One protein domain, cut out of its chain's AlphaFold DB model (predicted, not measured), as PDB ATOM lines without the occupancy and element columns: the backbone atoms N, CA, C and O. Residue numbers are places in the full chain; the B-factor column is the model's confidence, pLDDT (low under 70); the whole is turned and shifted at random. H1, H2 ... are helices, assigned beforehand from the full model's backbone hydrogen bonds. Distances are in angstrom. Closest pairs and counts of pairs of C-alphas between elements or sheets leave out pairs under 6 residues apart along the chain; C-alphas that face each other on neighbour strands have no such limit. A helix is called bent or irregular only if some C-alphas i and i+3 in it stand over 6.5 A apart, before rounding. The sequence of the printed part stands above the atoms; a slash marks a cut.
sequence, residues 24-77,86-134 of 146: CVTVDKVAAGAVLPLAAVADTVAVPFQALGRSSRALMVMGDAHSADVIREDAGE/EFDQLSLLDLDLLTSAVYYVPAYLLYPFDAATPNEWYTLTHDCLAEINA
ATOM      1  N   CYS A  24      -8.027   5.419 127.636       59.16
ATOM      2  CA  CYS A  24      -9.106   4.680 126.995       59.16
ATOM      3  C   CYS A  24      -9.043   4.908 125.485       59.16
ATOM      4  O   CYS A  24      -9.553   5.905 124.985       59.16
ATOM      5  N   VAL A  25      -8.513   3.925 124.756       61.91
ATOM      6  CA  VAL A  25      -8.384   3.924 123.281       61.91
ATOM      7  C   VAL A  25      -9.698   4.288 122.565       61.91
ATOM      8  O   VAL A  25      -9.710   4.865 121.483       61.91
ATOM      9  N   THR A  26     -10.847   3.964 123.161       65.56
ATOM     10  CA  THR A  26     -12.172   4.333 122.643       65.56
ATOM     11  C   THR A  26     -12.484   5.824 122.749       65.56
ATOM     12  O   THR A  26     -13.192   6.345 121.891       65.56
ATOM     13  N   VAL A  27     -11.982   6.516 123.771       70.00
ATOM     14  CA  VAL A  27     -12.199   7.958 123.959       70.00
ATOM     15  C   VAL A  27     -11.304   8.754 123.017       70.00
ATOM     16  O   VAL A  27     -11.790   9.702 122.405       70.00
ATOM     17  N   ASP A  28     -10.060   8.318 122.813       69.12
ATOM     18  CA  ASP A  28      -9.120   8.964 121.890       69.12
ATOM     19  C   ASP A  28      -9.632   8.929 120.440       69.12
ATOM     20  O   ASP A  28      -9.617   9.947 119.751       69.12
ATOM     21  N   LYS A  29     -10.233   7.815 120.004       76.25
ATOM     22  CA  LYS A  29     -10.887   7.713 118.685       76.25
ATOM     23  C   LYS A  29     -12.076   8.652 118.507       76.25
ATOM     24  O   LYS A  29     -12.245   9.246 117.442       76.25
ATOM     25  N   VAL A  30     -12.930   8.761 119.525       78.69
ATOM     26  CA  VAL A  30     -14.105   9.645 119.481       78.69
ATOM     27  C   VAL A  30     -13.665  11.107 119.508       78.69
ATOM     28  O   VAL A  30     -14.201  11.918 118.755       78.69
ATOM     29  N   ALA A  31     -12.656  11.436 120.317       77.50
ATOM     30  CA  ALA A  31     -12.051  12.759 120.350       77.50
ATOM     31  C   ALA A  31     -11.413  13.114 118.996       77.50
ATOM     32  O   ALA A  31     -11.712  14.180 118.465       77.50
ATOM     33  N   ALA A  32     -10.638  12.203 118.397       78.62
ATOM     34  CA  ALA A  32     -10.037  12.370 117.072       78.62
ATOM     35  C   ALA A  32     -11.096  12.617 115.984       78.62
ATOM     36  O   ALA A  32     -10.964  13.542 115.186       78.62
ATOM     37  N   GLY A  33     -12.196  11.857 115.995       77.69
ATOM     38  CA  GLY A  33     -13.331  12.087 115.094       77.69
ATOM     39  C   GLY A  33     -14.013  13.443 115.305       77.69
ATOM     40  O   GLY A  33     -14.389  14.097 114.335       77.69
ATOM     41  N   ALA A  34     -14.140  13.894 116.556       83.94
ATOM     42  CA  ALA A  34     -14.754  15.178 116.884       83.94
ATOM     43  C   ALA A  34     -13.887  16.383 116.476       83.94
ATOM     44  O   ALA A  34     -14.432  17.413 116.076       83.94
ATOM     45  N   VAL A  35     -12.556  16.268 116.555       86.56
ATOM     46  CA  VAL A  35     -11.628  17.346 116.163       86.56
ATOM     47  C   VAL A  35     -11.242  17.312 114.682       86.56
ATOM     48  O   VAL A  35     -10.726  18.309 114.181       86.56
ATOM     49  N   LEU A  36     -11.546  16.229 113.953       84.12
ATOM     50  CA  LEU A  36     -11.231  16.071 112.529       84.12
ATOM     51  C   LEU A  36     -11.674  17.261 111.645       84.12
ATOM     52  O   LEU A  36     -10.883  17.688 110.806       84.12
ATOM     53  N   PRO A  37     -12.871  17.865 111.813       83.62
ATOM     54  CA  PRO A  37     -13.254  19.032 111.016       83.62
ATOM     55  C   PRO A  37     -12.382  20.262 111.303       83.62
ATOM     56  O   PRO A  37     -12.060  21.018 110.389       83.62
ATOM     57  N   LEU A  38     -11.978  20.459 112.561       84.75
ATOM     58  CA  LEU A  38     -11.083  21.549 112.952       84.75
ATOM     59  C   LEU A  38      -9.674  21.313 112.392       84.75
ATOM     60  O   LEU A  38      -9.053  22.246 111.891       84.75
ATOM     61  N   ALA A  39      -9.207  20.062 112.430       84.44
ATOM     62  CA  ALA A  39      -7.951  19.635 111.827       84.44
ATOM     63  C   ALA A  39      -7.929  19.890 110.312       84.44
ATOM     64  O   ALA A  39      -6.969  20.463 109.811       84.44
ATOM     65  N   ALA A  40      -9.016  19.579 109.599       84.44
ATOM     66  CA  ALA A  40      -9.126  19.841 108.165       84.44
ATOM     67  C   ALA A  40      -9.058  21.342 107.833       84.44
ATOM     68  O   ALA A  40      -8.396  21.742 106.872       84.44
ATOM     69  N   VAL A  41      -9.706  22.195 108.636       84.75
ATOM     70  CA  VAL A  41      -9.622  23.657 108.477       84.75
ATOM     71  C   VAL A  41      -8.208  24.156 108.770       84.75
ATOM     72  O   VAL A  41      -7.677  24.964 108.008       84.75
ATOM     73  N   ALA A  42      -7.587  23.665 109.842       84.00
ATOM     74  CA  ALA A  42      -6.223  24.024 110.204       84.00
ATOM     75  C   ALA A  42      -5.225  23.630 109.106       84.00
ATOM     76  O   ALA A  42      -4.427  24.469 108.696       84.00
ATOM     77  N   ASP A  43      -5.328  22.416 108.560       83.94
ATOM     78  CA  ASP A  43      -4.478  21.950 107.459       83.94
ATOM     79  C   ASP A  43      -4.702  22.777 106.188       83.94
ATOM     80  O   ASP A  43      -3.741  23.176 105.538       83.94
ATOM     81  N   THR A  44      -5.951  23.125 105.862       83.94
ATOM     82  CA  THR A  44      -6.265  23.973 104.693       83.94
ATOM     83  C   THR A  44      -5.559  25.331 104.763       83.94
ATOM     84  O   THR A  44      -5.172  25.884 103.733       83.94
ATOM     85  N   VAL A  45      -5.369  25.870 105.970       84.69
ATOM     86  CA  VAL A  45      -4.673  27.144 106.182       84.69
ATOM     87  C   VAL A  45      -3.162  26.945 106.279       84.69
ATOM     88  O   VAL A  45      -2.418  27.703 105.668       84.69
ATOM     89  N   ALA A  46      -2.692  25.950 107.030       84.44
ATOM     90  CA  ALA A  46      -1.277  25.780 107.354       84.44
ATOM     91  C   ALA A  46      -0.455  25.147 106.218       84.44
ATOM     92  O   ALA A  46       0.687  25.554 105.996       84.44
ATOM     93  N   VAL A  47      -1.022  24.188 105.476       85.19
ATOM     94  CA  VAL A  47      -0.325  23.434 104.416       85.19
ATOM     95  C   VAL A  47       0.220  24.350 103.311       85.19
ATOM     96  O   VAL A  47       1.387  24.183 102.952       85.19
ATOM     97  N   PRO A  48      -0.520  25.355 102.795       86.62
ATOM     98  CA  PRO A  48       0.038  26.299 101.829       86.62
ATOM     99  C   PRO A  48       1.267  27.050 102.356       86.62
ATOM    100  O   PRO A  48       2.250  27.191 101.635       86.62
ATOM    101  N   PHE A  49       1.259  27.487 103.619       87.19
ATOM    102  CA  PHE A  49       2.405  28.189 104.206       87.19
ATOM    103  C   PHE A  49       3.611  27.264 104.400       87.19
ATOM    104  O   PHE A  49       4.732  27.661 104.087       87.19
ATOM    105  N   GLN A  50       3.386  26.012 104.809       87.00
ATOM    106  CA  GLN A  50       4.436  24.987 104.853       87.00
ATOM    107  C   GLN A  50       5.024  24.721 103.456       87.00
ATOM    108  O   GLN A  50       6.239  24.576 103.302       87.00
ATOM    109  N   ALA A  51       4.182  24.702 102.416       86.50
ATOM    110  CA  ALA A  51       4.612  24.531 101.028       86.50
ATOM    111  C   ALA A  51       5.486  25.697 100.541       86.50
ATOM    112  O   ALA A  51       6.486  25.475  99.853       86.50
ATOM    113  N   LEU A  52       5.138  26.930 100.920       89.62
ATOM    114  CA  LEU A  52       5.920  28.128 100.604       89.62
ATOM    115  C   LEU A  52       7.281  28.113 101.311       89.62
ATOM    116  O   LEU A  52       8.297  28.346 100.659       89.62
ATOM    117  N   GLY A  53       7.325  27.760 102.600       87.50
ATOM    118  CA  GLY A  53       8.584  27.616 103.342       87.50
ATOM    119  C   GLY A  53       9.505  26.551 102.735       87.50
ATOM    120  O   GLY A  53      10.685  26.793 102.492       87.50
ATOM    121  N   ARG A  54       8.950  25.395 102.351       87.44
ATOM    122  CA  ARG A  54       9.714  24.351 101.643       87.44
ATOM    123  C   ARG A  54      10.200  24.794 100.269       87.44
ATOM    124  O   ARG A  54      11.327  24.473  99.901       87.44
ATOM    125  N   SER A  55       9.373  25.527  99.527       89.81
ATOM    126  CA  SER A  55       9.762  26.096  98.233       89.81
ATOM    127  C   SER A  55      10.936  27.062  98.380       89.81
ATOM    128  O   SER A  55      11.834  27.027  97.549       89.81
ATOM    129  N   SER A  56      10.984  27.856  99.459       90.75
ATOM    130  CA  SER A  56      12.139  28.706  99.782       90.75
ATOM    131  C   SER A  56      13.431  27.890  99.860       90.75
ATOM    132  O   SER A  56      14.361  28.143  99.098       90.75
ATOM    133  N   ARG A  57      13.464  26.851 100.708       88.12
ATOM    134  CA  ARG A  57      14.640  25.977 100.851       88.12
ATOM    135  C   ARG A  57      15.012  25.277  99.548       88.12
ATOM    136  O   ARG A  57      16.188  25.214  99.209       88.12
ATOM    137  N   ALA A  58      14.025  24.770  98.812       89.81
ATOM    138  CA  ALA A  58      14.263  24.103  97.535       89.81
ATOM    139  C   ALA A  58      14.902  25.050  96.509       89.81
ATOM    140  O   ALA A  58      15.829  24.656  95.811       89.81
ATOM    141  N   LEU A  59      14.443  26.302  96.448       91.69
ATOM    142  CA  LEU A  59      15.029  27.316  95.576       91.69
ATOM    143  C   LEU A  59      16.467  27.653  95.986       91.69
ATOM    144  O   LEU A  59      17.314  27.726  95.106       91.69
ATOM    145  N   MET A  60      16.776  27.781  97.283       89.81
ATOM    146  CA  MET A  60      18.165  27.993  97.730       89.81
ATOM    147  C   MET A  60      19.079  26.840  97.300       89.81
ATOM    148  O   MET A  60      20.120  27.087  96.708       89.81
ATOM    149  N   VAL A  61      18.639  25.589  97.484       92.25
ATOM    150  CA  VAL A  61      19.404  24.401  97.061       92.25
ATOM    151  C   VAL A  61      19.629  24.372  95.544       92.25
ATOM    152  O   VAL A  61      20.705  23.994  95.090       92.25
ATOM    153  N   MET A  62      18.633  24.774  94.749       89.38
ATOM    154  CA  MET A  62      18.791  24.883  93.293       89.38
ATOM    155  C   MET A  62      19.752  26.015  92.909       89.38
ATOM    156  O   MET A  62      20.508  25.855  91.957       89.38
ATOM    157  N   GLY A  63      19.752  27.125  93.653       88.81
ATOM    158  CA  GLY A  63      20.717  28.214  93.493       88.81
ATOM    159  C   GLY A  63      22.151  27.773  93.797       88.81
ATOM    160  O   GLY A  63      23.036  28.020  92.984       88.81
ATOM    161  N   ASP A  64      22.363  27.057  94.906       88.19
ATOM    162  CA  ASP A  64      23.659  26.468  95.279       88.19
ATOM    163  C   ASP A  64      24.172  25.495  94.209       88.19
ATOM    164  O   ASP A  64      25.333  25.550  93.803       88.19
ATOM    165  N   ALA A  65      23.298  24.603  93.727       87.38
ATOM    166  CA  ALA A  65      23.646  23.646  92.681       87.38
ATOM    167  C   ALA A  65      23.989  24.348  91.359       87.38
ATOM    168  O   ALA A  65      24.967  23.987  90.710       87.38
ATOM    169  N   HIS A  66      23.218  25.371  90.984       85.88
ATOM    170  CA  HIS A  66      23.461  26.134  89.765       85.88
ATOM    171  C   HIS A  66      24.793  26.892  89.812       85.88
ATOM    172  O   HIS A  66      25.550  26.832  88.850       85.88
ATOM    173  N   SER A  67      25.101  27.543  90.937       82.25
ATOM    174  CA  SER A  67      26.383  28.230  91.138       82.25
ATOM    175  C   SER A  67      27.564  27.265  91.029       82.25
ATOM    176  O   SER A  67      28.531  27.521  90.309       82.25
ATOM    177  N   ALA A  68      27.446  26.083  91.641       81.25
ATOM    178  CA  ALA A  68      28.458  25.040  91.523       81.25
ATOM    179  C   ALA A  68      28.652  24.552  90.073       81.25
ATOM    180  O   ALA A  68      29.785  24.277  89.674       81.25
ATOM    181  N   ASP A  69      27.577  24.452  89.285       81.81
ATOM    182  CA  ASP A  69      27.647  24.057  87.874       81.81
ATOM    183  C   ASP A  69      28.330  25.127  87.008       81.81
ATOM    184  O   ASP A  69      29.207  24.774  86.220       81.81
ATOM    185  N   VAL A  70      28.005  26.414  87.198       77.88
ATOM    186  CA  VAL A  70      28.634  27.539  86.475       77.88
ATOM    187  C   VAL A  70      30.142  27.576  86.732       77.88
ATOM    188  O   VAL A  70      30.932  27.649  85.794       77.88
ATOM    189  N   ILE A  71      30.557  27.435  87.996       74.69
ATOM    190  CA  ILE A  71      31.977  27.390  88.378       74.69
ATOM    191  C   ILE A  71      32.684  26.172  87.756       74.69
ATOM    192  O   ILE A  71      33.860  26.238  87.396       74.69
ATOM    193  N   ARG A  72      31.990  25.032  87.628       70.94
ATOM    194  CA  ARG A  72      32.571  23.793  87.091       70.94
ATOM    195  C   ARG A  72      32.694  23.797  85.568       70.94
ATOM    196  O   ARG A  72      33.644  23.209  85.056       70.94
ATOM    197  N   GLU A  73      31.727  24.375  84.862       69.81
ATOM    198  CA  GLU A  73      31.737  24.474  83.398       69.81
ATOM    199  C   GLU A  73      32.924  25.320  82.918       69.81
ATOM    200  O   GLU A  73      33.637  24.907  82.007       69.81
ATOM    201  N   ASP A  74      33.223  26.407  83.628       63.72
ATOM    202  CA  ASP A  74      34.371  27.270  83.344       63.72
ATOM    203  C   ASP A  74      35.723  26.609  83.692       63.72
ATOM    204  O   ASP A  74      36.658  26.612  82.894       63.72
ATOM    205  N   ALA A  75      35.809  25.896  84.824       61.94
ATOM    206  CA  ALA A  75      37.011  25.142  85.206       61.94
ATOM    207  C   ALA A  75      37.376  23.991  84.235       61.94
ATOM    208  O   ALA A  75      38.453  23.397  84.351       61.94
ATOM    209  N   GLY A  76      36.469  23.635  83.317       56.03
ATOM    210  CA  GLY A  76      36.628  22.578  82.320       56.03
ATOM    211  C   GLY A  76      37.026  23.053  80.919       56.03
ATOM    212  O   GLY A  76      37.308  22.189  80.088       56.03
ATOM    213  N   GLU A  77      37.066  24.362  80.645       54.81
ATOM    214  CA  GLU A  77      37.430  24.940  79.341       54.81
ATOM    215  C   GLU A  77      38.960  25.147  79.234       54.81
ATOM    216  O   GLU A  77      39.526  26.058  79.845       54.81
ATOM    217  N   GLU A  86      42.909  39.959  87.056       53.28
ATOM    218  CA  GLU A  86      42.028  40.606  88.056       53.28
ATOM    219  C   GLU A  86      40.626  40.939  87.512       53.28
ATOM    220  O   GLU A  86      39.686  41.103  88.290       53.28
ATOM    221  N   PHE A  87      40.443  40.992  86.184       52.22
ATOM    222  CA  PHE A  87      39.170  41.407  85.574       52.22
ATOM    223  C   PHE A  87      38.219  40.239  85.232       52.22
ATOM    224  O   PHE A  87      37.000  40.412  85.276       52.22
ATOM    225  N   ASP A  88      38.743  39.039  84.964       57.56
ATOM    226  CA  ASP A  88      37.935  37.873  84.556       57.56
ATOM    227  C   ASP A  88      37.201  37.185  85.710       57.56
ATOM    228  O   ASP A  88      36.033  36.810  85.574       57.56
ATOM    229  N   GLN A  89      37.824  37.094  86.891       55.03
ATOM    230  CA  GLN A  89      37.148  36.550  88.076       55.03
ATOM    231  C   GLN A  89      35.932  37.395  88.480       55.03
ATOM    232  O   GLN A  89      34.958  36.852  89.000       55.03
ATOM    233  N   LEU A  90      35.960  38.708  88.212       56.88
ATOM    234  CA  LEU A  90      34.835  39.599  88.491       56.88
ATOM    235  C   LEU A  90      33.651  39.322  87.551       56.88
ATOM    236  O   LEU A  90      32.518  39.296  88.016       56.88
ATOM    237  N   SER A  91      33.900  39.036  86.265       65.06
ATOM    238  CA  SER A  91      32.835  38.687  85.306       65.06
ATOM    239  C   SER A  91      32.153  37.360  85.634       65.06
ATOM    240  O   SER A  91      30.938  37.244  85.469       65.06
ATOM    241  N   LEU A  92      32.905  36.366  86.111       59.81
ATOM    242  CA  LEU A  92      32.353  35.065  86.507       59.81
ATOM    243  C   LEU A  92      31.554  35.159  87.805       59.81
ATOM    244  O   LEU A  92      30.460  34.603  87.894       59.81
ATOM    245  N   LEU A  93      32.067  35.910  88.786       66.31
ATOM    246  CA  LEU A  93      31.345  36.184  90.025       66.31
ATOM    247  C   LEU A  93      30.058  36.976  89.745       66.31
ATOM    248  O   LEU A  93      29.025  36.683  90.340       66.31
ATOM    249  N   ASP A  94      30.096  37.925  88.805       70.81
ATOM    250  CA  ASP A  94      28.919  38.683  88.378       70.81
ATOM    251  C   ASP A  94      27.910  37.806  87.624       70.81
ATOM    252  O   ASP A  94      26.707  37.947  87.847       70.81
ATOM    253  N   LEU A  95      28.361  36.883  86.764       70.81
ATOM    254  CA  LEU A  95      27.472  35.980  86.028       70.81
ATOM    255  C   LEU A  95      26.782  34.984  86.963       70.81
ATOM    256  O   LEU A  95      25.562  34.845  86.888       70.81
ATOM    257  N   ASP A  96      27.534  34.356  87.869       75.31
ATOM    258  CA  ASP A  96      26.982  33.463  88.890       75.31
ATOM    259  C   ASP A  96      26.001  34.205  89.807       75.31
ATOM    260  O   ASP A  96      24.878  33.752  90.035       75.31
ATOM    261  N   LEU A  97      26.360  35.402  90.279       75.38
ATOM    262  CA  LEU A  97      25.467  36.219  91.099       75.38
ATOM    263  C   LEU A  97      24.168  36.554  90.348       75.38
ATOM    264  O   LEU A  97      23.084  36.504  90.933       75.38
ATOM    265  N   LEU A  98      24.252  36.875  89.053       79.38
ATOM    266  CA  LEU A  98      23.095  37.252  88.244       79.38
ATOM    267  C   LEU A  98      22.173  36.059  87.947       79.38
ATOM    268  O   LEU A  98      20.949  36.201  88.000       79.38
ATOM    269  N   THR A  99      22.733  34.889  87.630       79.94
ATOM    270  CA  THR A  99      21.944  33.696  87.291       79.94
ATOM    271  C   THR A  99      21.409  32.995  88.537       79.94
ATOM    272  O   THR A  99      20.242  32.589  88.562       79.94
ATOM    273  N   SER A 100      22.193  32.933  89.615       82.00
ATOM    274  CA  SER A 100      21.753  32.392  90.906       82.00
ATOM    275  C   SER A 100      20.686  33.271  91.575       82.00
ATOM    276  O   SER A 100      19.807  32.753  92.272       82.00
ATOM    277  N   ALA A 101      20.662  34.584  91.301       85.94
ATOM    278  CA  ALA A 101      19.630  35.496  91.803       85.94
ATOM    279  C   ALA A 101      18.202  35.085  91.405       85.94
ATOM    280  O   ALA A 101      17.266  35.323  92.172       85.94
ATOM    281  N   VAL A 102      18.018  34.419  90.257       90.31
ATOM    282  CA  VAL A 102      16.707  33.897  89.821       90.31
ATOM    283  C   VAL A 102      16.145  32.884  90.823       90.31
ATOM    284  O   VAL A 102      14.930  32.784  90.983       90.31
ATOM    285  N   TYR A 103      17.019  32.178  91.542       90.69
ATOM    286  CA  TYR A 103      16.651  31.240  92.598       90.69
ATOM    287  C   TYR A 103      16.619  31.917  93.970       90.69
ATOM    288  O   TYR A 103      15.650  31.761  94.716       90.69
ATOM    289  N   TYR A 104      17.631  32.728  94.290       89.06
ATOM    290  CA  TYR A 104      17.752  33.348  95.608       89.06
ATOM    291  C   TYR A 104      16.693  34.412  95.891       89.06
ATOM    292  O   TYR A 104      16.146  34.432  96.991       89.06
ATOM    293  N   VAL A 105      16.348  35.276  94.934       90.19
ATOM    294  CA  VAL A 105      15.347  36.337  95.148       90.19
ATOM    295  C   VAL A 105      13.986  35.763  95.570       90.19
ATOM    296  O   VAL A 105      13.492  36.144  96.638       90.19
ATOM    297  N   PRO A 106      13.364  34.832  94.818       90.06
ATOM    298  CA  PRO A 106      12.126  34.211  95.271       90.06
ATOM    299  C   PRO A 106      12.332  33.361  96.530       90.06
ATOM    300  O   PRO A 106      11.439  33.331  97.376       90.06
ATOM    301  N   ALA A 107      13.497  32.733  96.724       89.56
ATOM    302  CA  ALA A 107      13.773  32.008  97.960       89.56
ATOM    303  C   ALA A 107      13.712  32.917  99.197       89.56
ATOM    304  O   ALA A 107      13.010  32.594 100.155       89.56
ATOM    305  N   TYR A 108      14.379  34.072  99.169       89.88
ATOM    306  CA  TYR A 108      14.381  35.034 100.273       89.88
ATOM    307  C   TYR A 108      13.004  35.657 100.515       89.88
ATOM    308  O   TYR A 108      12.631  35.868 101.668       89.88
ATOM    309  N   LEU A 109      12.210  35.885  99.462       91.94
ATOM    310  CA  LEU A 109      10.816  36.321  99.611       91.94
ATOM    311  C   LEU A 109       9.963  35.294 100.368       91.94
ATOM    312  O   LEU A 109       9.064  35.667 101.119       91.94
ATOM    313  N   LEU A 110      10.250  34.006 100.180       90.75
ATOM    314  CA  LEU A 110       9.524  32.911 100.816       90.75
ATOM    315  C   LEU A 110      10.111  32.485 102.174       90.75
ATOM    316  O   LEU A 110       9.453  31.762 102.923       90.75
ATOM    317  N   TYR A 111      11.307  32.956 102.528       86.94
ATOM    318  CA  TYR A 111      12.024  32.574 103.748       86.94
ATOM    319  C   TYR A 111      11.240  32.784 105.061       86.94
ATOM    320  O   TYR A 111      11.309  31.919 105.937       86.94
ATOM    321  N   PRO A 112      10.428  33.849 105.238       88.88
ATOM    322  CA  PRO A 112       9.630  34.008 106.456       88.88
ATOM    323  C   PRO A 112       8.649  32.854 106.701       88.88
ATOM    324  O   PRO A 112       8.357  32.532 107.852       88.88
ATOM    325  N   PHE A 113       8.159  32.207 105.637       86.31
ATOM    326  CA  PHE A 113       7.281  31.043 105.763       86.31
ATOM    327  C   PHE A 113       8.034  29.817 106.263       86.31
ATOM    328  O   PHE A 113       7.451  28.993 106.962       86.31
ATOM    329  N   ASP A 114       9.327  29.726 105.968       81.56
ATOM    330  CA  ASP A 114      10.178  28.662 106.476       81.56
ATOM    331  C   ASP A 114      10.405  28.790 107.985       81.56
ATOM    332  O   ASP A 114      10.182  27.846 108.742       81.56
ATOM    333  N   ALA A 115      10.734  30.003 108.441       77.44
ATOM    334  CA  ALA A 115      10.883  30.309 109.862       77.44
ATOM    335  C   ALA A 115       9.569  30.140 110.649       77.44
ATOM    336  O   ALA A 115       9.594  29.786 111.827       77.44
ATOM    337  N   ALA A 116       8.425  30.385 110.003       77.00
ATOM    338  CA  ALA A 116       7.101  30.204 110.594       77.00
ATOM    339  C   ALA A 116       6.615  28.744 110.581       77.00
ATOM    340  O   ALA A 116       5.696  28.410 111.329       77.00
ATOM    341  N   THR A 117       7.218  27.874 109.761       71.69
ATOM    342  CA  THR A 117       6.853  26.451 109.659       71.69
ATOM    343  C   THR A 117       8.056  25.510 109.834       71.69
ATOM    344  O   THR A 117       8.344  24.671 108.974       71.69
ATOM    345  N   PRO A 118       8.782  25.607 110.963       57.69
ATOM    346  CA  PRO A 118       9.911  24.737 111.214       57.69
ATOM    347  C   PRO A 118       9.388  23.353 111.615       57.69
ATOM    348  O   PRO A 118       8.735  23.209 112.646       57.69
ATOM    349  N   ASN A 119       9.755  22.345 110.825       57.53
ATOM    350  CA  ASN A 119       9.605  20.902 111.065       57.53
ATOM    351  C   ASN A 119       8.373  20.253 110.429       57.53
ATOM    352  O   ASN A 119       7.251  20.420 110.888       57.53
ATOM    353  N   GLU A 120       8.677  19.430 109.418       62.38
ATOM    354  CA  GLU A 120       7.849  18.364 108.842       62.38
ATOM    355  C   GLU A 120       6.471  18.791 108.303       62.38
ATOM    356  O   GLU A 120       5.958  19.872 108.555       62.38
ATOM    357  N   TRP A 121       5.906  17.995 107.393       68.19
ATOM    358  CA  TRP A 121       4.557  18.278 106.898       68.19
ATOM    359  C   TRP A 121       3.587  17.955 108.030       68.19
ATOM    360  O   TRP A 121       3.241  16.792 108.231       68.19
ATOM    361  N   TYR A 122       3.183  18.964 108.795       67.25
ATOM    362  CA  TYR A 122       2.237  18.756 109.878       67.25
ATOM    363  C   TYR A 122       0.830  18.725 109.291       67.25
ATOM    364  O   TYR A 122       0.301  19.762 108.888       67.25
ATOM    365  N   THR A 123       0.262  17.522 109.201       76.06
ATOM    366  CA  THR A 123      -1.097  17.290 108.703       76.06
ATOM    367  C   THR A 123      -1.945  16.728 109.837       76.06
ATOM    368  O   THR A 123      -1.995  15.523 110.080       76.06
ATOM    369  N   LEU A 124      -2.626  17.620 110.554       81.06
ATOM    370  CA  LEU A 124      -3.483  17.276 111.691       81.06
ATOM    371  C   LEU A 124      -4.574  16.277 111.302       81.06
ATOM    372  O   LEU A 124      -4.965  15.422 112.096       81.06
ATOM    373  N   THR A 125      -5.072  16.373 110.071       81.56
ATOM    374  CA  THR A 125      -6.076  15.461 109.524       81.56
ATOM    375  C   THR A 125      -5.517  14.048 109.399       81.56
ATOM    376  O   THR A 125      -6.229  13.087 109.688       81.56
ATOM    377  N   HIS A 126      -4.247  13.902 109.003       82.31
ATOM    378  CA  HIS A 126      -3.598  12.596 108.905       82.31
ATOM    379  C   HIS A 126      -3.483  11.940 110.280       82.31
ATOM    380  O   HIS A 126      -3.873  10.784 110.425       82.31
ATOM    381  N   ASP A 127      -3.051  12.692 111.292       81.62
ATOM    382  CA  ASP A 127      -2.926  12.192 112.664       81.62
ATOM    383  C   ASP A 127      -4.285  11.787 113.247       81.62
ATOM    384  O   ASP A 127      -4.428  10.711 113.831       81.62
ATOM    385  N   CYS A 128      -5.324  12.597 113.019       80.75
ATOM    386  CA  CYS A 128      -6.684  12.263 113.443       80.75
ATOM    387  C   CYS A 128      -7.188  10.983 112.758       80.75
ATOM    388  O   CYS A 128      -7.789  10.123 113.402       80.75
ATOM    389  N   LEU A 129      -6.933  10.824 111.455       84.12
ATOM    390  CA  LEU A 129      -7.302   9.615 110.715       84.12
ATOM    391  C   LEU A 129      -6.490   8.394 111.158       84.12
ATOM    392  O   LEU A 129      -7.043   7.294 111.212       84.12
ATOM    393  N   ALA A 130      -5.209   8.562 111.479       84.50
ATOM    394  CA  ALA A 130      -4.361   7.497 111.996       84.50
ATOM    395  C   ALA A 130      -4.901   6.973 113.334       84.50
ATOM    396  O   ALA A 130      -5.032   5.761 113.504       84.50
ATOM    397  N   GLU A 131      -5.313   7.874 114.231       82.75
ATOM    398  CA  GLU A 131      -5.893   7.519 115.529       82.75
ATOM    399  C   GLU A 131      -7.255   6.816 115.378       82.75
ATOM    400  O   GLU A 131      -7.488   5.749 115.953       82.75
ATOM    401  N   ILE A 132      -8.145   7.336 114.521       81.81
ATOM    402  CA  ILE A 132      -9.448   6.709 114.226       81.81
ATOM    403  C   ILE A 132      -9.261   5.273 113.709       81.81
ATOM    404  O   ILE A 132      -9.956   4.344 114.147       81.81
ATOM    405  N   ASN A 133      -8.297   5.079 112.806       83.19
ATOM    406  CA  ASN A 133      -8.026   3.799 112.155       83.19
ATOM    407  C   ASN A 133      -7.114   2.864 112.969       83.19
ATOM    408  O   ASN A 133      -6.957   1.699 112.593       83.19
ATOM    409  N   ALA A 134      -6.544   3.316 114.090       78.38
ATOM    410  CA  ALA A 134      -5.658   2.506 114.918       78.38
ATOM    411  C   ALA A 134      -6.384   1.250 115.435       78.38
ATOM    412  O   ALA A 134      -7.483   1.325 115.985       78.38
TER     413      ALA A 134
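What this domain is: This is residues 24 to 77 and 86 to 134 of the 146 residues of an uncharacterized protein of bacterium (UniProt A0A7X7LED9). A long helix with a hooked end makes the longest axis of this model: its long arm H1b runs side by side with H2, which comes back the opposite way, and at the far end the short arm H1a turns off at a corner where the short helix H3 packs on both arms. The printed part has 103 residues with three named helices, H1, H2 and H3 along the chain, and no named strand: all helix. It is extended, a rod of 73 by 24 by 14 A, with a radius of gyration of the C-alphas of 22.0 A.

How they stand to each other: Start with H1, residues 25 to 74, assigned as one helix by its hydrogen bonds but bent: C-alphas 34 and 37 are 7.2 A apart. Its arms H1a, residues 25 to 34, and H1b, residues 37 to 74, stand about perpendicular, at 84 degrees. H1b touches H2, residues 88 to 116, at a shallow tilt of 11 degrees, opposite ways; their closest C-alphas, of Gly 53 and Asp 114, are 3.7 A apart. H3, residues 124 to 133, touches H1a at a steep tilt of 41 degrees, closest at the C-alphas of Lys 29 and Ile 132, 4.8 A. H3 touches H1b at residues 39 to 43 alone, closest at the C-alphas of Ala 39 and Leu 124, 5.1 A. H1a and H2 are apart. Every O i to N i+4 pair is within hydrogen-bond range in H1a and H3, but 32 of 34 in H1b and 19 of 25 in H2.

Where its parts are: Find C-alpha 37 at (-13.254, 19.032, 111.016); from there H1b runs 55.7 A, with a kink of 34 degrees near residue 45. H2 begins at C-alpha 88, (37.935, 37.873, 84.556), and spans 41.1 A; it has a kink of 48 degrees near residue 102 and is irregular, C-alphas 109 and 112 being 7.3 A apart. H1a spans 14.4 A, and H3 spans 14.2 A to C-alpha 133 at (-8.026, 3.799, 112.155).

The domain as a whole: The C-alphas farthest apart, of Thr 26 and Glu 86, are 73.8 A apart. Residues 78 to 85 are not printed, and C-alphas 77 and 86 are 18.5 A apart across this cut; the link from H2 to H3 is short. Residues 86 to 91, of which 88 to 91 belong to H2, stand free. Mean pLDDT of the printed part is 78.8, with values under 70 at residues 24 to 26, 28, 73 to 77, 86 to 93 and 118 to 122.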